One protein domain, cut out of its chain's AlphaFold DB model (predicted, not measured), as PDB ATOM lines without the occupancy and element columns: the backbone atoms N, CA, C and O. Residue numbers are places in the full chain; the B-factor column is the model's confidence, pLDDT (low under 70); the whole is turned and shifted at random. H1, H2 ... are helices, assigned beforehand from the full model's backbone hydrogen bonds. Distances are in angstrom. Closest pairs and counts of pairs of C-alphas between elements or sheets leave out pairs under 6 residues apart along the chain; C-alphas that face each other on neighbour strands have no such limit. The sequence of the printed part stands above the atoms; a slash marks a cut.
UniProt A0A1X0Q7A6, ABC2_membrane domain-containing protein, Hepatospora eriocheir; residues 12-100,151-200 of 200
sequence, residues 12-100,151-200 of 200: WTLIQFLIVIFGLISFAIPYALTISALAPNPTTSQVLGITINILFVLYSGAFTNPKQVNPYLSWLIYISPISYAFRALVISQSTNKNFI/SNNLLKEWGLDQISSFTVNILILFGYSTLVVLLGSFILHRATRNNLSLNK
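AT A GLANCE: This is residues 12 to 100 and 151 to 200 of the 200 residues of the protein "ABC2_membrane domain-containing protein" of Hepatospora eriocheir (UniProt A0A1X0Q7A6). Two long helices, H1 and H6, run side by side the same way; H4 packs along the first part of both, while H2 folds back from the last residues of H1 to meet the beginning of H4. H5 sits beyond the last residues of H4, and the last residues of H6, 192 to 198, stick out and add to the length. The printed part has 139 residues with six named helices, H1 to H6 in chain order, and no named strand; the class is all helix. It is loose, with a radius of gyration of the C-alphas of 18.0 A, and only just a rod, spanning 70 by 35 by 22 A.

IN THESE COORDINATES: Find C-alpha 12 at (237.343, 152.563, 137.602); from there H1 runs through residues 12 to 38, 39.7 A long. H2 covers residues 42 to 58, 24.4 A. After residues 59 to 74, look for H3 at residues 75 to 79, 6.6 A, and H4 at residues 81 to 94, 20.2 A, which begins at C-alpha 81 (217.757, 140.700, 140.336). Past the cut, H5 holds residues 151 to 157, 10.1 A. H6 spans residues 166 to 198, 49.0 A, ending at C-alpha 198 (210.152, 104.563, 139.705).

HOW THE PARTS SIT: H1, H2, H4 and H6 form a bundle, a group of helices that touch one another in part, though H2 and H6 are apart, and H4 is the hub, touching four other helices. Look first at H4 and H1, which touch through residues 13 to 24 of H1, at a shallow tilt of 9 degrees, opposite ways; their closest C-alphas, Val 20 and Ala 85, are 6.0 A apart. H4 touches H6 through residues 166 to 176 of H6, closest at the C-alphas of Ala 88 and Phe 166, 5.1 A. H1 and H6 touch at a shallow tilt of 18 degrees, the same way, with the C-alphas of Phe 27 and Ser 177 closest at 4.3 A. H1 and H2 form a helical hairpin at a steep tilt of 39 degrees, touching through residues 32 to 38 and 42 to 49; the C-alphas of Ser 36 and Ser 45 are closest at 5.3 A. H2 and H4 touch only at their ends, where the C-alphas of Phe 56 and Ile 82 are closest at 6.2 A. H2 and H3 only just touch, with 3 pairs of C-alphas within 8 A, the closest being Phe 56 and Ile 77 at 7.7 A. H4 and H5 touch at a tilt of 38 degrees, only just steep, with the C-alphas of Ser 94 and Ser 151 closest at 5.8 A. H2 and H6 are apart. Every O i to N i+4 pair is within hydrogen-bond range in H2, H3, H4 and H6; the count is 22 of 23 in H1 and 1 of 3 in H5, where 3 of 4 O i to N i+3 pairs are within range.

THE WHOLE: The C-alphas of Ile 100 and Lys 200, the two farthest apart, are 71.6 A from each other. Residues 101 to 150 are not printed, and C-alphas 100 and 151 stand 10.7 A apart across that cut. The link from H2 to H3 is long, with 16 residues. Confidence is low, with pLDDT under 70, at residues 96, 98 to 100, 151 to 155, 159, 161 to 164 and 198 to 200.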
ATOM      1  N   TRP A  12     238.107 152.984 136.428       84.00
ATOM      2  CA  TRP A  12     237.343 152.563 137.602       84.00
ATOM      3  C   TRP A  12     235.854 152.319 137.306       84.00
ATOM      4  O   TRP A  12     235.302 151.295 137.708       84.00
ATOM      5  N   THR A  13     235.201 153.214 136.557       83.00
ATOM      6  CA  THR A  13     233.777 153.059 136.209       83.00
ATOM      7  C   THR A  13     233.553 151.919 135.216       83.00
ATOM      8  O   THR A  13     232.489 151.298 135.221       83.00
ATOM      9  N   LEU A  14     234.569 151.591 134.409       86.19
ATOM     10  CA  LEU A  14     234.576 150.401 133.562       86.19
ATOM     11  C   LEU A  14     234.671 149.114 134.395       86.19
ATOM     12  O   LEU A  14     233.917 148.179 134.137       86.19
ATOM     13  N   ILE A  15     235.527 149.063 135.422       88.50
ATOM     14  CA  ILE A  15     235.596 147.906 136.333       88.50
ATOM     15  C   ILE A  15     234.250 147.691 137.035       88.50
ATOM     16  O   ILE A  15     233.750 146.568 137.065       88.50
ATOM     17  N   GLN A  16     233.630 148.755 137.553       88.38
ATOM     18  CA  GLN A  16     232.305 148.671 138.183       88.38
ATOM     19  C   GLN A  16     231.251 148.103 137.225       88.38
ATOM     20  O   GLN A  16     230.487 147.218 137.606       88.38
ATOM     21  N   PHE A  17     231.248 148.555 135.969       88.62
ATOM     22  CA  PHE A  17     230.381 148.007 134.928       88.62
ATOM     23  C   PHE A  17     230.635 146.513 134.686       88.62
ATOM     24  O   PHE A  17     229.689 145.724 134.682       88.62
ATOM     25  N   LEU A  18     231.900 146.102 134.543       90.69
ATOM     26  CA  LEU A  18     232.260 144.695 134.340       90.69
ATOM     27  C   LEU A  18     231.820 143.810 135.511       90.69
ATOM     28  O   LEU A  18     231.318 142.712 135.278       90.69
ATOM     29  N   ILE A  19     231.945 144.291 136.752       92.38
ATOM     30  CA  ILE A  19     231.480 143.574 137.949       92.38
ATOM     31  C   ILE A  19     229.963 143.360 137.903       92.38
ATOM     32  O   ILE A  19     229.498 142.258 138.198       92.38
ATOM     33  N   VAL A  20     229.184 144.370 137.497       92.62
ATOM     34  CA  VAL A  20     227.724 144.221 137.367       92.62
ATOM     35  C   VAL A  20     227.368 143.185 136.296       92.62
ATOM     36  O   VAL A  20     226.530 142.316 136.540       92.62
ATOM     37  N   ILE A  21     228.019 143.235 135.128       91.38
ATOM     38  CA  ILE A  21     227.791 142.263 134.046       91.38
ATOM     39  C   ILE A  21     228.165 140.847 134.490       91.38
ATOM     40  O   ILE A  21     227.405 139.907 134.260       91.38
ATOM     41  N   PHE A  22     229.298 140.690 135.172       93.19
ATOM     42  CA  PHE A  22     229.717 139.403 135.716       93.19
ATOM     43  C   PHE A  22     228.716 138.862 136.751       93.19
ATOM     44  O   PHE A  22     228.372 137.678 136.707       93.19
ATOM     45  N   GLY A  23     228.179 139.718 137.626       92.56
ATOM     46  CA  GLY A  23     227.118 139.347 138.567       92.56
ATOM     47  C   GLY A  23     225.829 138.898 137.869       92.56
ATOM     48  O   GLY A  23     225.240 137.886 138.249       92.56
ATOM     49  N   LEU A  24     225.421 139.586 136.797       93.25
ATOM     50  CA  LEU A  24     224.255 139.201 135.993       93.25
ATOM     51  C   LEU A  24     224.442 137.850 135.295       93.25
ATOM     52  O   LEU A  24     223.523 137.034 135.302       93.25
ATOM     53  N   ILE A  25     225.621 137.588 134.724       93.00
ATOM     54  CA  ILE A  25     225.938 136.294 134.097       93.00
ATOM     55  C   ILE A  25     225.941 135.179 135.149       93.00
ATOM     56  O   ILE A  25     225.372 134.110 134.918       93.00
ATOM     57  N   SER A  26     226.524 135.456 136.319       92.44
ATOM     58  CA  SER A  26     226.557 134.521 137.446       92.44
ATOM     59  C   SER A  26     225.153 134.148 137.921       92.44
ATOM     60  O   SER A  26     224.929 132.999 138.280       92.44
ATOM     61  N   PHE A  27     224.183 135.067 137.855       93.25
ATOM     62  CA  PHE A  27     222.769 134.769 138.095       93.25
ATOM     63  C   PHE A  27     222.099 134.028 136.921       93.25
ATOM     64  O   PHE A  27     221.342 133.079 137.138       93.25
ATOM     65  N   ALA A  28     222.366 134.439 135.679       92.69
ATOM     66  CA  ALA A  28     221.668 133.936 134.497       92.69
ATOM     67  C   ALA A  28     221.914 132.440 134.242       92.69
ATOM     68  O   ALA A  28     220.980 131.724 133.871       92.69
ATOM     69  N   ILE A  29     223.143 131.955 134.460       92.75
ATOM     70  CA  ILE A  29     223.503 130.551 134.203       92.75
ATOM     71  C   ILE A  29     222.747 129.597 135.156       92.75
ATOM     72  O   ILE A  29     222.014 128.735 134.664       92.75
ATOM     73  N   PRO A  30     222.830 129.741 136.495       93.12
ATOM     74  CA  PRO A  30     222.064 128.915 137.427       93.12
ATOM     75  C   PRO A  30     220.555 129.070 137.262       93.12
ATOM     76  O   PRO A  30     219.831 128.088 137.410       93.12
ATOM     77  N   TYR A  31     220.072 130.271 136.934       93.62
ATOM     78  CA  TYR A  31     218.656 130.508 136.658       93.62
ATOM     79  C   TYR A  31     218.161 129.645 135.491       93.62
ATOM     80  O   TYR A  31     217.201 128.891 135.649       93.62
ATOM     81  N   ALA A  32     218.853 129.686 134.350       93.06
ATOM     82  CA  ALA A  32     218.490 128.893 133.180       93.06
ATOM     83  C   ALA A  32     218.541 127.382 133.467       93.06
ATOM     84  O   ALA A  32     217.631 126.647 133.085       93.06
ATOM     85  N   LEU A  33     219.563 126.922 134.197       92.12
ATOM     86  CA  LEU A  33     219.685 125.518 134.600       92.12
ATOM     87  C   LEU A  33     218.562 125.087 135.551       92.12
ATOM     88  O   LEU A  33     218.015 123.999 135.396       92.12
ATOM     89  N   THR A  34     218.181 125.946 136.497       93.00
ATOM     90  CA  THR A  34     217.114 125.666 137.469       93.00
ATOM     91  C   THR A  34     215.753 125.550 136.789       93.00
ATOM     92  O   THR A  34     215.004 124.618 137.074       93.00
ATOM     93  N   ILE A  35     215.444 126.450 135.849       93.38
ATOM     94  CA  ILE A  35     214.207 126.379 135.059       93.38
ATOM     95  C   ILE A  35     214.204 125.137 134.160       93.38
ATOM     96  O   ILE A  35     213.187 124.451 134.065       93.38
ATOM     97  N   SER A  36     215.352 124.794 133.569       92.06
ATOM     98  CA  SER A  36     215.503 123.581 132.759       92.06
ATOM     99  C   SER A  36     215.290 122.299 133.562       92.06
ATOM    100  O   SER A  36     214.608 121.396 133.092       92.06
ATOM    101  N   ALA A  37     215.801 122.238 134.793       90.12
ATOM    102  CA  ALA A  37     215.601 121.095 135.682       90.12
ATOM    103  C   ALA A  37     214.151 120.967 136.188       90.12
ATOM    104  O   ALA A  37     213.732 119.875 136.568       90.12
ATOM    105  N   LEU A  38     213.397 122.071 136.223       88.94
ATOM    106  CA  LEU A  38     212.000 122.084 136.661       88.94
ATOM    107  C   LEU A  38     211.027 121.694 135.538       88.94
ATOM    108  O   LEU A  38     209.956 121.149 135.805       88.94
ATOM    109  N   ALA A  39     211.369 122.003 134.290       89.88
ATOM    110  CA  ALA A  39     210.489 121.782 133.155       89.88
ATOM    111  C   ALA A  39     210.515 120.317 132.672       89.88
ATOM    112  O   ALA A  39     211.574 119.696 132.621       89.88
ATOM    113  N   PRO A  40     209.371 119.768 132.225       87.19
ATOM    114  CA  PRO A  40     209.305 118.403 131.697       87.19
ATOM    115  C   PRO A  40     209.910 118.269 130.292       87.19
ATOM    116  O   PRO A  40     210.244 117.168 129.865       87.19
ATOM    117  N   ASN A  41     210.018 119.371 129.545       91.94
ATOM    118  CA  ASN A  41     210.561 119.395 128.192       91.94
ATOM    119  C   ASN A  41     211.333 120.720 127.943       91.94
ATOM    120  O   ASN A  41     211.080 121.727 128.622       91.94
ATOM    121  N   PRO A  42     212.270 120.754 126.975       90.62
ATOM    122  CA  PRO A  42     213.102 121.934 126.723       90.62
ATOM    123  C   PRO A  42     212.319 123.125 126.149       90.62
ATOM    124  O   PRO A  42     212.637 124.273 126.453       90.62
ATOM    125  N   THR A  43     211.270 122.884 125.359       93.44
ATOM    126  CA  THR A  43     210.457 123.951 124.753       93.44
ATOM    127  C   THR A  43     209.677 124.735 125.813       93.44
ATOM    128  O   THR A  43     209.697 125.963 125.834       93.44
ATOM    129  N   THR A  44     209.040 124.037 126.750       93.31
ATOM    130  CA  THR A  44     208.328 124.603 127.900       93.31
ATOM    131  C   THR A  44     209.298 125.312 128.842       93.31
ATOM    132  O   THR A  44     208.973 126.402 129.308       93.31
ATOM    133  N   SER A  45     210.502 124.766 129.067       93.12
ATOM    134  CA  SER A  45     211.563 125.452 129.825       93.12
ATOM    135  C   SER A  45     211.881 126.829 129.242       93.12
ATOM    136  O   SER A  45     211.897 127.830 129.959       93.12
ATOM    137  N   GLN A  46     212.074 126.897 127.923       93.62
ATOM    138  CA  GLN A  46     212.422 128.137 127.240       93.62
ATOM    139  C   GLN A  46     211.308 129.186 127.352       93.62
ATOM    140  O   GLN A  46     211.581 130.339 127.690       93.62
ATOM    141  N   VAL A  47     210.052 128.785 127.125       95.12
ATOM    142  CA  VAL A  47     208.888 129.679 127.249       95.12
ATOM    143  C   VAL A  47     208.746 130.201 128.682       95.12
ATOM    144  O   VAL A  47     208.568 131.406 128.881       95.12
ATOM    145  N   LEU A  48     208.882 129.330 129.687       94.12
ATOM    146  CA  LEU A  48     208.822 129.716 131.101       94.12
ATOM    147  C   LEU A  48     209.957 130.675 131.478       94.12
ATOM    148  O   LEU A  48     209.710 131.723 132.077       94.12
ATOM    149  N   GLY A  49     211.187 130.345 131.084       93.00
ATOM    150  CA  GLY A  49     212.371 131.139 131.392       93.00
ATOM    151  C   GLY A  49     212.295 132.552 130.815       93.00
ATOM    152  O   GLY A  49     212.629 133.511 131.514       93.00
ATOM    153  N   ILE A  50     211.817 132.697 129.575       93.88
ATOM    154  CA  ILE A  50     211.636 134.005 128.926       93.88
ATOM    155  C   ILE A  50     210.486 134.779 129.571       93.88
ATOM    156  O   ILE A  50     210.648 135.963 129.857       93.88
ATOM    157  N   THR A  51     209.354 134.129 129.850       93.88
ATOM    158  CA  THR A  51     208.180 134.785 130.453       93.88
ATOM    159  C   THR A  51     208.527 135.427 131.797       93.88
ATOM    160  O   THR A  51     208.225 136.598 132.026       93.88
ATOM    161  N   ILE A  52     209.231 134.695 132.664       92.62
ATOM    162  CA  ILE A  52     209.681 135.211 133.964       92.62
ATOM    163  C   ILE A  52     210.719 136.330 133.777       92.62
ATOM    164  O   ILE A  52     210.655 137.357 134.453       92.62
ATOM    165  N   ASN A  53     211.645 136.179 132.826       92.38
ATOM    166  CA  ASN A  53     212.673 137.188 132.561       92.38
ATOM    167  C   ASN A  53     212.066 138.514 132.061       92.38
ATOM    168  O   ASN A  53     212.465 139.584 132.515       92.38
ATOM    169  N   ILE A  54     211.038 138.464 131.206       92.38
ATOM    170  CA  ILE A  54     210.316 139.662 130.746       92.38
ATOM    171  C   ILE A  54     209.717 140.428 131.932       92.38
ATOM    172  O   ILE A  54     209.843 141.652 131.986       92.38
ATOM    173  N   LEU A  55     209.129 139.731 132.911       90.25
ATOM    174  CA  LEU A  55     208.617 140.374 134.125       90.25
ATOM    175  C   LEU A  55     209.744 141.054 134.915       90.25
ATOM    176  O   LEU A  55     209.599 142.202 135.335       90.25
ATOM    177  N   PHE A  56     210.896 140.399 135.065       90.56
ATOM    178  CA  PHE A  56     212.048 140.989 135.751       90.56
ATOM    179  C   PHE A  56     212.604 142.226 135.046       90.56
ATOM    180  O   PHE A  56     212.984 143.183 135.726       90.56
ATOM    181  N   VAL A  57     212.626 142.229 133.714       90.44
ATOM    182  CA  VAL A  57     213.070 143.370 132.904       90.44
ATOM    183  C   VAL A  57     212.066 144.521 132.976       90.44
ATOM    184  O   VAL A  57     212.474 145.664 133.183       90.44
ATOM    185  N   LEU A  58     210.764 144.247 132.875       89.88
ATOM    186  CA  LEU A  58     209.718 145.275 132.901       89.88
ATOM    187  C   LEU A  58     209.720 146.072 134.217       89.88
ATOM    188  O   LEU A  58     209.614 147.302 134.211       89.88
ATOM    189  N   TYR A  59     209.916 145.374 135.337       86.50
ATOM    190  CA  TYR A  59     209.971 145.954 136.683       86.50
ATOM    191  C   TYR A  59     211.400 146.252 137.171       86.50
ATOM    192  O   TYR A  59     211.614 146.502 138.355       86.50
ATOM    193  N   SER A  60     212.395 146.261 136.278       84.06
ATOM    194  CA  SER A  60     213.803 146.530 136.629       84.06
ATOM    195  C   SER A  60     214.114 147.997 136.968       84.06
ATOM    196  O   SER A  60     215.222 148.313 137.389       84.06
ATOM    197  N   GLY A  61     213.176 148.919 136.755       79.69
ATOM    198  CA  GLY A  61     213.443 150.358 136.837       79.69
ATOM    199  C   GLY A  61     213.891 150.989 135.514       79.69
ATOM    200  O   GLY A  61     213.912 152.211 135.421       79.69
ATOM    201  N   ALA A  62     214.202 150.185 134.487       81.88
ATOM    202  CA  ALA A  62     214.556 150.690 133.156       81.88
ATOM    203  C   ALA A  62     213.331 151.145 132.343       81.88
ATOM    204  O   ALA A  62     213.373 152.178 131.685       81.88
ATOM    205  N   PHE A  63     212.240 150.372 132.396       83.44
ATOM    206  CA  PHE A  63     211.001 150.650 131.654       83.44
ATOM    207  C   PHE A  63     209.923 151.307 132.512       83.44
ATOM    208  O   PHE A  63     209.088 152.045 132.000       83.44
ATOM    209  N   THR A  64     209.945 151.043 133.818       82.94
ATOM    210  CA  THR A  64     208.926 151.522 134.750       82.94
ATOM    211  C   THR A  64     209.597 152.285 135.876       82.94
ATOM    212  O   THR A  64     210.435 151.720 136.577       82.94
ATOM    213  N   ASN A  65     209.227 153.554 136.074       81.81
ATOM    214  CA  ASN A  65     209.765 154.342 137.179       81.81
ATOM    215  C   ASN A  65     209.224 153.784 138.513       81.81
ATOM    216  O   ASN A  65     208.002 153.768 138.690       81.81
ATOM    217  N   PRO A  66     210.083 153.379 139.470       77.00
ATOM    218  CA  PRO A  66     209.663 152.866 140.776       77.00
ATOM    219  C   PRO A  66     208.684 153.773 141.533       77.00
ATOM    220  O   PRO A  66     207.887 153.273 142.320       77.00
ATOM    221  N   LYS A  67     208.701 155.090 141.279       79.25
ATOM    222  CA  LYS A  67     207.784 156.065 141.898       79.25
ATOM    223  C   LYS A  67     206.358 156.024 141.350       79.25
ATOM    224  O   LYS A  67     205.443 156.482 142.023       79.25
ATOM    225  N   GLN A  68     206.178 155.533 140.127       82.38
ATOM    226  CA  GLN A  68     204.885 155.509 139.434       82.38
ATOM    227  C   GLN A  68     204.205 154.136 139.510       82.38
ATOM    228  O   GLN A  68     203.067 153.983 139.070       82.38
ATOM    229  N   VAL A  69     204.885 153.127 140.065       83.62
ATOM    230  CA  VAL A  69     204.326 151.782 140.219       83.62
ATOM    231  C   VAL A  69     203.273 151.777 141.320       83.62
ATOM    232  O   VAL A  69     203.484 152.302 142.409       83.62
ATOM    233  N   ASN A  70     202.135 151.139 141.037       85.19
ATOM    234  CA  ASN A  70     201.079 150.914 142.019       85.19
ATOM    235  C   ASN A  70     201.664 150.228 143.279       85.19
ATOM    236  O   ASN A  70     202.346 149.209 143.128       85.19
ATOM    237  N   PRO A  71     201.387 150.715 144.508       81.75
ATOM    238  CA  PRO A  71     201.898 150.125 145.747       81.75
ATOM    239  C   PRO A  71     201.747 148.601 145.839       81.75
ATOM    240  O   PRO A  71     202.674 147.928 146.291       81.75
ATOM    241  N   TYR A  72     200.647 148.037 145.328       84.31
ATOM    242  CA  TYR A  72     200.406 146.586 145.338       84.31
ATOM    243  C   TYR A  72     201.362 145.772 144.450       84.31
ATOM    244  O   TYR A  72     201.488 144.572 144.659       84.31
ATOM    245  N   LEU A  73     202.024 146.391 143.467       82.88
ATOM    246  CA  LEU A  73     202.976 145.749 142.543       82.88
ATOM    247  C   LEU A  73     204.433 146.148 142.821       82.88
ATOM    248  O   LEU A  73     205.353 145.624 142.196       82.88
ATOM    249  N   SER A  74     204.657 147.055 143.776       81.06
ATOM    250  CA  SER A  74     205.986 147.574 144.117       81.06
ATOM    251  C   SER A  74     206.964 146.482 144.577       81.06
ATOM    252  O   SER A  74     208.155 146.561 144.282       81.06
ATOM    253  N   TRP A  75     206.470 145.414 145.218       84.06
ATOM    254  CA  TRP A  75     207.278 144.276 145.675       84.06
ATOM    255  C   TRP A  75     208.025 143.567 144.536       84.06
ATOM    256  O   TRP A  75     209.131 143.066 144.740       84.06
ATOM    257  N   LEU A  76     207.467 143.566 143.322       83.31
ATOM    258  CA  LEU A  76     208.050 142.878 142.170       83.31
ATOM    259  C   LEU A  76     209.385 143.509 141.738       83.31
ATOM    260  O   LEU A  76     210.277 142.819 141.240       83.31
ATOM    261  N   ILE A  77     209.564 144.803 142.027       84.00
ATOM    262  CA  ILE A  77     210.812 145.542 141.802       84.00
ATOM    263  C   ILE A  77     211.940 145.015 142.705       84.00
ATOM    264  O   ILE A  77     213.098 145.024 142.289       84.00
ATOM    265  N   TYR A  78     211.622 144.553 143.919       83.69
ATOM    266  CA  TYR A  78     212.601 144.025 144.883       83.69
ATOM    267  C   TYR A  78     212.883 142.526 144.693       83.69
ATOM    268  O   TYR A  78     213.885 142.009 145.180       83.69
ATOM    269  N   ILE A  79     212.023 141.808 143.969       86.62
ATOM    270  CA  ILE A  79     212.273 140.405 143.609       86.62
ATOM    271  C   ILE A  79     213.185 140.288 142.388       86.62
ATOM    272  O   ILE A  79     213.944 139.330 142.272       86.62
ATOM    273  N   SER A  80     213.129 141.256 141.473       88.88
ATOM    274  CA  SER A  80     213.911 141.220 140.241       88.88
ATOM    275  C   SER A  80     215.411 141.456 140.507       88.88
ATOM    276  O   SER A  80     215.794 142.571 140.869       88.88
ATOM    277  N   PRO A  81     216.307 140.484 140.240       88.81
ATOM    278  CA  PRO A  81     217.757 140.700 140.336       88.81
ATOM    279  C   PRO A  81     218.259 141.717 139.298       88.81
ATOM    280  O   PRO A  81     219.243 142.422 139.524       88.81
ATOM    281  N   ILE A  82     217.536 141.852 138.180       90.81
ATOM    282  CA  ILE A  82     217.824 142.820 137.114       90.81
ATOM    283  C   ILE A  82     217.612 144.255 137.616       90.81
ATOM    284  O   ILE A  82     218.352 145.151 137.216       90.81
ATOM    285  N   SER A  83     216.675 144.473 138.546       88.94
ATOM    286  CA  SER A  83     216.446 145.776 139.186       88.94
ATOM    287  C   SER A  83     217.680 146.281 139.938       88.94
ATOM    288  O   SER A  83     218.105 147.425 139.769       88.94
ATOM    289  N   TYR A  84     218.324 145.405 140.712       89.75
ATOM    290  CA  TYR A  84     219.546 145.737 141.452       89.75
ATOM    291  C   TYR A  84     220.740 145.969 140.526       89.75
ATOM    292  O   TYR A  84     221.518 146.900 140.742       89.75
ATOM    293  N   ALA A  85     220.863 145.173 139.462       90.75
ATOM    294  CA  ALA A  85     221.895 145.385 138.454       90.75
ATOM    295  C   ALA A  85     221.710 146.726 137.725       90.75
ATOM    296  O   ALA A  85     222.669 147.483 137.582       90.75
ATOM    297  N   PHE A  86     220.479 147.065 137.330       89.19
ATOM    298  CA  PHE A  86     220.173 148.342 136.689       89.19
ATOM    299  C   PHE A  86     220.495 149.528 137.606       89.19
ATOM    300  O   PHE A  86     221.190 150.453 137.188       89.19
ATOM    301  N   ARG A  87     220.098 149.469 138.883       86.50
ATOM    302  CA  ARG A  87     220.463 150.475 139.899       86.50
ATOM    303  C   ARG A  87     221.974 150.657 140.011       86.50
ATOM    304  O   ARG A  87     222.459 151.785 139.953       86.50
ATOM    305  N   ALA A  88     222.722 149.558 140.130       88.56
ATOM    306  CA  ALA A  88     224.180 149.593 140.222       88.56
ATOM    307  C   ALA A  88     224.822 150.217 138.970       88.56
ATOM    308  O   ALA A  88     225.756 151.014 139.092       88.56
ATOM    309  N   LEU A  89     224.290 149.915 137.781       87.75
ATOM    310  CA  LEU A  89     224.730 150.532 136.529       87.75
ATOM    311  C   LEU A  89     224.479 152.035 136.538       87.75
ATOM    312  O   LEU A  89     225.428 152.793 136.346       87.75
ATOM    313  N   VAL A  90     223.250 152.470 136.822       84.75
ATOM    314  CA  VAL A  90     222.908 153.898 136.848       84.75
ATOM    315  C   VAL A  90     223.799 154.639 137.838       84.75
ATOM    316  O   VAL A  90     224.421 155.617 137.441       84.75
ATOM    317  N   ILE A  91     223.960 154.136 139.067       84.00
ATOM    318  CA  ILE A  91     224.836 154.744 140.083       84.00
ATOM    319  C   ILE A  91     226.279 154.836 139.573       84.00
ATOM    320  O   ILE A  91     226.874 155.911 139.611       84.00
ATOM    321  N   SER A  92     226.845 153.741 139.053       84.56
ATOM    322  CA  SER A  92     228.237 153.733 138.572       84.56
ATOM    323  C   SER A  92     228.482 154.717 137.423       84.56
ATOM    324  O   SER A  92     229.569 155.282 137.313       84.56
ATOM    325  N   GLN A  93     227.476 154.939 136.570       82.12
ATOM    326  CA  GLN A  93     227.611 155.765 135.375       82.12
ATOM    327  C   GLN A  93     227.182 157.212 135.577       82.12
ATOM    328  O   GLN A  93     227.660 158.060 134.826       82.12
ATOM    329  N   SER A  94     226.301 157.502 136.533       78.12
ATOM    330  CA  SER A  94     225.820 158.858 136.806       78.12
ATOM    331  C   SER A  94     226.653 159.580 137.861       78.12
ATOM    332  O   SER A  94     226.721 160.806 137.826       78.12
ATOM    333  N   THR A  95     227.317 158.849 138.765       74.50
ATOM    334  CA  THR A  95     228.115 159.446 139.846       74.50
ATOM    335  C   THR A  95     229.188 160.379 139.281       74.50
ATOM    336  O   THR A  95     229.971 159.991 138.414       74.50
ATOM    337  N   ASN A  96     229.237 161.609 139.803       68.00
ATOM    338  CA  ASN A  96     230.180 162.666 139.420       68.00
ATOM    339  C   ASN A  96     230.084 163.135 137.954       68.00
ATOM    340  O   ASN A  96     231.063 163.658 137.417       68.00
ATOM    341  N   LYS A  97     228.925 162.978 137.298       70.69
ATOM    342  CA  LYS A  97     228.681 163.535 135.956       70.69
ATOM    343  C   LYS A  97     227.677 164.682 135.996       70.69
ATOM    344  O   LYS A  97     226.583 164.545 136.541       70.69
ATOM    345  N   ASN A  98     228.043 165.800 135.375       66.94
ATOM    346  CA  ASN A  98     227.145 166.931 135.175       66.94
ATOM    347  C   ASN A  98     226.381 166.730 133.868       66.94
ATOM    348  O   ASN A  98     226.990 166.546 132.814       66.94
ATOM    349  N   PHE A  99     225.056 166.759 133.948       65.31
ATOM    350  CA  PHE A  99     224.190 166.623 132.786       65.31
ATOM    351  C   PHE A  99     223.694 168.006 132.389       65.31
ATOM    352  O   PHE A  99     223.130 168.726 133.212       65.31
ATOM    353  N   ILE A 100     223.947 168.377 131.137       61.34
ATOM    354  CA  ILE A 100     223.488 169.642 130.575       61.34
ATOM    355  C   ILE A 100     222.150 169.362 129.878       61.34
ATOM    356  O   ILE A 100     222.106 168.520 128.976       61.34
ATOM    357  N   SER A 151     224.124 165.170 139.505       52.28
ATOM    358  CA  SER A 151     223.954 163.715 139.413       52.28
ATOM    359  C   SER A 151     223.001 163.137 140.476       52.28
ATOM    360  O   SER A 151     222.284 162.170 140.226       52.28
ATOM    361  N   ASN A 152     222.951 163.774 141.652       55.09
ATOM    362  CA  ASN A 152     222.091 163.416 142.782       55.09
ATOM    363  C   ASN A 152     220.588 163.652 142.528       55.09
ATOM    364  O   ASN A 152     219.752 162.954 143.104       55.09
ATOM    365  N   ASN A 153     220.232 164.603 141.663       61.59
ATOM    366  CA  ASN A 153     218.848 164.882 141.280       61.59
ATOM    367  C   ASN A 153     218.318 163.815 140.316       61.59
ATOM    368  O   ASN A 153     217.171 163.405 140.454       61.59
ATOM    369  N   LEU A 154     219.164 163.266 139.437       64.19
ATOM    370  CA  LEU A 154     218.759 162.210 138.500       64.19
ATOM    371  C   LEU A 154     218.409 160.895 139.197       64.19
ATOM    372  O   LEU A 154     217.406 160.268 138.871       64.19
ATOM    373  N   LEU A 155     219.196 160.485 140.197       67.00
ATOM    374  CA  LEU A 155     218.897 159.276 140.977       67.00
ATOM    375  C   LEU A 155     217.555 159.398 141.711       67.00
ATOM    376  O   LEU A 155     216.787 158.434 141.774       67.00
ATOM    377  N   LYS A 156     217.246 160.601 142.216       71.00
ATOM    378  CA  LYS A 156     215.945 160.908 142.814       71.00
ATOM    379  C   LYS A 156     214.839 160.926 141.765       71.00
ATOM    380  O   LYS A 156     213.787 160.345 142.013       71.00
ATOM    381  N   GLU A 157     215.029 161.552 140.612       71.00
ATOM    382  CA  GLU A 157     214.037 161.560 139.524       71.00
ATOM    383  C   GLU A 157     213.689 160.143 139.054       71.00
ATOM    384  O   GLU A 157     212.519 159.820 138.838       71.00
ATOM    385  N   TRP A 158     214.686 159.261 138.996       70.06
ATOM    386  CA  TRP A 158     214.521 157.877 138.557       70.06
ATOM    387  C   TRP A 158     213.982 156.954 139.658       70.06
ATOM    388  O   TRP A 158     213.774 155.773 139.406       70.06
ATOM    389  N   GLY A 159     213.747 157.462 140.875       69.75
ATOM    390  CA  GLY A 159     213.206 156.659 141.977       69.75
ATOM    391  C   GLY A 159     214.162 155.591 142.506       69.75
ATOM    392  O   GLY A 159     213.714 154.571 143.028       69.75
ATOM    393  N   LEU A 160     215.471 155.800 142.342       70.06
ATOM    394  CA  LEU A 160     216.524 154.841 142.698       70.06
ATOM    395  C   LEU A 160     217.238 155.224 144.011       70.06
ATOM    396  O   LEU A 160     218.322 154.723 144.299       70.06
ATOM    397  N   ASP A 161     216.645 156.108 144.812       66.75
ATOM    398  CA  ASP A 161     217.224 156.685 146.031       66.75
ATOM    399  C   ASP A 161     217.195 155.748 147.250       66.75
ATOM    400  O   ASP A 161     217.998 155.913 148.168       66.75
ATOM    401  N   GLN A 162     216.319 154.741 147.255       61.88
ATOM    402  CA  GLN A 162     216.102 153.878 148.423       61.88
ATOM    403  C   GLN A 162     217.296 152.975 148.787       61.88
ATOM    404  O   GLN A 162     217.513 152.705 149.965       61.88
ATOM    405  N   ILE A 163     218.071 152.494 147.804       60.72
ATOM    406  CA  ILE A 163     219.306 151.711 148.024       60.72
ATOM    407  C   ILE A 163     220.435 152.398 147.254       60.72
ATOM    408  O   ILE A 163     220.739 152.066 146.107       60.72
ATOM    409  N   SER A 164     221.030 153.397 147.902       61.59
ATOM    410  CA  SER A 164     221.975 154.341 147.294       61.59
ATOM    411  C   SER A 164     223.380 153.776 147.056       61.59
ATOM    412  O   SER A 164     224.146 154.335 146.272       61.59
ATOM    413  N   SER A 165     223.737 152.661 147.697       80.81
ATOM    414  CA  SER A 165     225.101 152.129 147.652       80.81
ATOM    415  C   SER A 165     225.290 151.098 146.541       80.81
ATOM    416  O   SER A 165     224.654 150.040 146.534       80.81
ATOM    417  N   PHE A 166     226.248 151.353 145.644       84.75
ATOM    418  CA  PHE A 166     226.684 150.404 144.609       84.75
ATOM    419  C   PHE A 166     227.022 149.022 145.199       84.75
ATOM    420  O   PHE A 166     226.529 148.002 144.722       84.75
ATOM    421  N   THR A 167     227.792 148.993 146.291       85.19
ATOM    422  CA  THR A 167     228.238 147.759 146.957       85.19
ATOM    423  C   THR A 167     227.078 146.894 147.444       85.19
ATOM    424  O   THR A 167     227.123 145.676 147.309       85.19
ATOM    425  N   VAL A 168     226.017 147.512 147.973       88.50
ATOM    426  CA  VAL A 168     224.849 146.786 148.492       88.50
ATOM    427  C   VAL A 168     224.081 146.125 147.349       88.50
ATOM    428  O   VAL A 168     223.735 144.952 147.446       88.50
ATOM    429  N   ASN A 169     223.877 146.838 146.237       88.50
ATOM    430  CA  ASN A 169     223.209 146.281 145.057       88.50
ATOM    431  C   ASN A 169     223.982 145.083 144.472       88.50
ATOM    432  O   ASN A 169     223.376 144.075 144.113       88.50
ATOM    433  N   ILE A 170     225.316 145.164 144.430       91.12
ATOM    434  CA  ILE A 170     226.173 144.053 143.995       91.12
ATOM    435  C   ILE A 170     226.098 142.864 144.958       91.12
ATOM    436  O   ILE A 170     225.959 141.728 144.508       91.12
ATOM    437  N   LEU A 171     226.153 143.106 146.270       91.94
ATOM    438  CA  LEU A 171     226.059 142.043 147.272       91.94
ATOM    439  C   LEU A 171     224.731 141.282 147.148       91.94
ATOM    440  O   LEU A 171     224.723 140.053 147.154       91.94
ATOM    441  N   ILE A 172     223.623 142.010 146.980       91.44
ATOM    442  CA  ILE A 172     222.294 141.423 146.772       91.44
ATOM    443  C   ILE A 172     222.270 140.588 145.489       91.44
ATOM    444  O   ILE A 172     221.763 139.468 145.502       91.44
ATOM    445  N   LEU A 173     222.853 141.085 144.395       91.88
ATOM    446  CA  LEU A 173     222.904 140.366 143.119       91.88
ATOM    447  C   LEU A 173     223.653 139.027 143.234       91.88
ATOM    448  O   LEU A 173     223.148 137.995 142.785       91.88
ATOM    449  N   PHE A 174     224.820 139.016 143.883       92.12
ATOM    450  CA  PHE A 174     225.547 137.770 144.147       92.12
ATOM    451  C   PHE A 174     224.804 136.860 145.130       92.12
ATOM    452  O   PHE A 174     224.794 135.646 144.936       92.12
ATOM    453  N   GLY A 175     224.129 137.424 146.133       92.69
ATOM    454  CA  GLY A 175     223.262 136.670 147.043       92.69
ATOM    455  C   GLY A 175     222.110 135.965 146.318       92.69
ATOM    456  O   GLY A 175     221.817 134.804 146.596       92.69
ATOM    457  N   TYR A 176     221.497 136.615 145.328       91.06
ATOM    458  CA  TYR A 176     220.496 135.976 144.469       91.06
ATOM    459  C   TYR A 176     221.092 134.829 143.655       91.06
ATOM    460  O   TYR A 176     220.493 133.758 143.565       91.06
ATOM    461  N   SER A 177     222.280 135.029 143.082       91.62
ATOM    462  CA  SER A 177     222.978 133.981 142.336       91.62
ATOM    463  C   SER A 177     223.221 132.737 143.195       91.62
ATOM    464  O   SER A 177     222.918 131.630 142.748       91.62
ATOM    465  N   THR A 178     223.721 132.893 144.424       92.19
ATOM    466  CA  THR A 178     223.983 131.752 145.315       92.19
ATOM    467  C   THR A 178     222.692 131.069 145.758       92.19
ATOM    468  O   THR A 178     222.629 129.839 145.773       92.19
ATOM    469  N   LEU A 179     221.635 131.836 146.033       93.38
ATOM    470  CA  LEU A 179     220.317 131.298 146.370       93.38
ATOM    471  C   LEU A 179     219.758 130.429 145.239       93.38
ATOM    472  O   LEU A 179     219.314 129.307 145.486       93.38
ATOM    473  N   VAL A 180     219.818 130.906 143.993       93.12
ATOM    474  CA  VAL A 180     219.335 130.148 142.827       93.12
ATOM    475  C   VAL A 180     220.154 128.878 142.612       93.12
ATOM    476  O   VAL A 180     219.578 127.838 142.313       93.12
ATOM    477  N   VAL A 181     221.473 128.916 142.825       93.75
ATOM    478  CA  VAL A 181     222.321 127.709 142.763       93.75
ATOM    479  C   VAL A 181     221.890 126.672 143.800       93.75
ATOM    480  O   VAL A 181     221.761 125.491 143.466       93.75
ATOM    481  N   LEU A 182     221.642 127.092 145.044       94.19
ATOM    482  CA  LEU A 182     221.175 126.194 146.103       94.19
ATOM    483  C   LEU A 182     219.808 125.592 145.756       94.19
ATOM    484  O   LEU A 182     219.609 124.384 145.894       94.19
ATOM    485  N   LEU A 183     218.894 126.419 145.249       92.56
ATOM    486  CA  LEU A 183     217.552 125.997 144.860       92.56
ATOM    487  C   LEU A 183     217.585 125.013 143.681       92.56
ATOM    488  O   LEU A 183     216.961 123.952 143.744       92.56
ATOM    489  N   GLY A 184     218.369 125.310 142.644       90.88
ATOM    490  CA  GLY A 184     218.579 124.426 141.500       90.88
ATOM    491  C   GLY A 184     219.214 123.095 141.894       90.88
ATOM    492  O   GLY A 184     218.748 122.040 141.465       90.88
ATOM    493  N   SER A 185     220.213 123.120 142.780       92.00
ATOM    494  CA  SER A 185     220.857 121.901 143.292       92.00
ATOM    495  C   SER A 185     219.872 121.023 144.068       92.00
ATOM    496  O   SER A 185     219.843 119.805 143.884       92.00
ATOM    497  N   PHE A 186     219.024 121.634 144.898       92.44
ATOM    498  CA  PHE A 186     217.986 120.927 145.647       92.44
ATOM    499  C   PHE A 186     216.935 120.289 144.725       92.44
ATOM    500  O   PHE A 186     216.587 119.115 144.901       92.44
ATOM    501  N   ILE A 187     216.460 121.029 143.718       90.12
ATOM    502  CA  ILE A 187     215.493 120.529 142.726       90.12
ATOM    503  C   ILE A 187     216.085 119.348 141.958       90.12
ATOM    504  O   ILE A 187     215.445 118.301 141.860       90.12
ATOM    505  N   LEU A 188     217.320 119.484 141.475       89.25
ATOM    506  CA  LEU A 188     217.987 118.441 140.706       89.25
ATOM    507  C   LEU A 188     218.206 117.173 141.544       89.25
ATOM    508  O   LEU A 188     217.951 116.061 141.075       89.25
ATOM    509  N   HIS A 189     218.604 117.327 142.810       89.69
ATOM    510  CA  HIS A 189     218.745 116.201 143.732       89.69
ATOM    511  C   HIS A 189     217.416 115.453 143.929       89.69
ATOM    512  O   HIS A 189     217.378 114.219 143.869       89.69
ATOM    513  N   ARG A 190     216.312 116.185 144.117       86.56
ATOM    514  CA  ARG A 190     214.978 115.594 144.284       86.56
ATOM    515  C   ARG A 190     214.481 114.913 143.005       86.56
ATOM    516  O   ARG A 190     213.981 113.793 143.082       86.56
ATOM    517  N   ALA A 191     214.660 115.547 141.848       85.25
ATOM    518  CA  ALA A 191     214.295 114.981 140.549       85.25
ATOM    519  C   ALA A 191     215.030 113.656 140.283       85.25
ATOM    520  O   ALA A 191     214.413 112.664 139.893       85.25
ATOM    521  N   THR A 192     216.329 113.606 140.593       87.69
ATOM    522  CA  THR A 192     217.153 112.396 140.436       87.69
ATOM    523  C   THR A 192     216.656 111.255 141.331       87.69
ATOM    524  O   THR A 192     216.527 110.120 140.874       87.69
ATOM    525  N   ARG A 193     216.326 111.541 142.599       85.06
ATOM    526  CA  ARG A 193     215.794 110.535 143.537       85.06
ATOM    527  C   ARG A 193     214.460 109.944 143.086       85.06
ATOM    528  O   ARG A 193     214.278 108.733 143.184       85.06
ATOM    529  N   ASN A 194     213.552 110.773 142.576       81.12
ATOM    530  CA  ASN A 194     212.239 110.312 142.127       81.12
ATOM    531  C   ASN A 194     212.358 109.340 140.941       81.12
ATOM    532  O   ASN A 194     211.734 108.280 140.959       81.12
ATOM    533  N   ASN A 195     213.219 109.639 139.965       78.25
ATOM    534  CA  ASN A 195     213.435 108.762 138.809       78.25
ATOM    535  C   ASN A 195     214.023 107.395 139.200       78.25
ATOM    536  O   ASN A 195     213.650 106.377 138.626       78.25
ATOM    537  N   LEU A 196     214.899 107.350 140.210       75.00
ATOM    538  CA  LEU A 196     215.445 106.088 140.726       75.00
ATOM    539  C   LEU A 196     214.399 105.249 141.474       75.00
ATOM    540  O   LEU A 196     214.497 104.025 141.469       75.00
ATOM    541  N   SER A 197     213.412 105.884 142.112       72.62
ATOM    542  CA  SER A 197     212.341 105.174 142.824       72.62
ATOM    543  C   SER A 197     211.304 104.534 141.900       72.62
ATOM    544  O   SER A 197     210.710 103.538 142.282       72.62
ATOM    545  N   LEU A 198     211.108 105.078 140.694       67.38
ATOM    546  CA  LEU A 198     210.152 104.563 139.705       67.38
ATOM    547  C   LEU A 198     210.700 103.376 138.892       67.38
ATOM    548  O   LEU A 198     209.927 102.664 138.264       67.38
ATOM    549  N   ASN A 199     212.022 103.177 138.895       63.09
ATOM    550  CA  ASN A 199     212.713 102.087 138.192       63.09
ATOM    551  C   ASN A 199     213.023 100.868 139.088       63.09
ATOM    552  O   ASN A 199     213.772  99.985 138.669       63.09
ATOM    553  N   LYS A 200     212.499 100.827 140.318       53.41
ATOM    554  CA  LYS A 200     212.522  99.655 141.207       53.41
ATOM    555  C   LYS A 200     211.127  99.064 141.313       53.41
ATOM    556  O   LYS A 200     211.055  97.822 141.397       53.41
TER     557      LYS A 200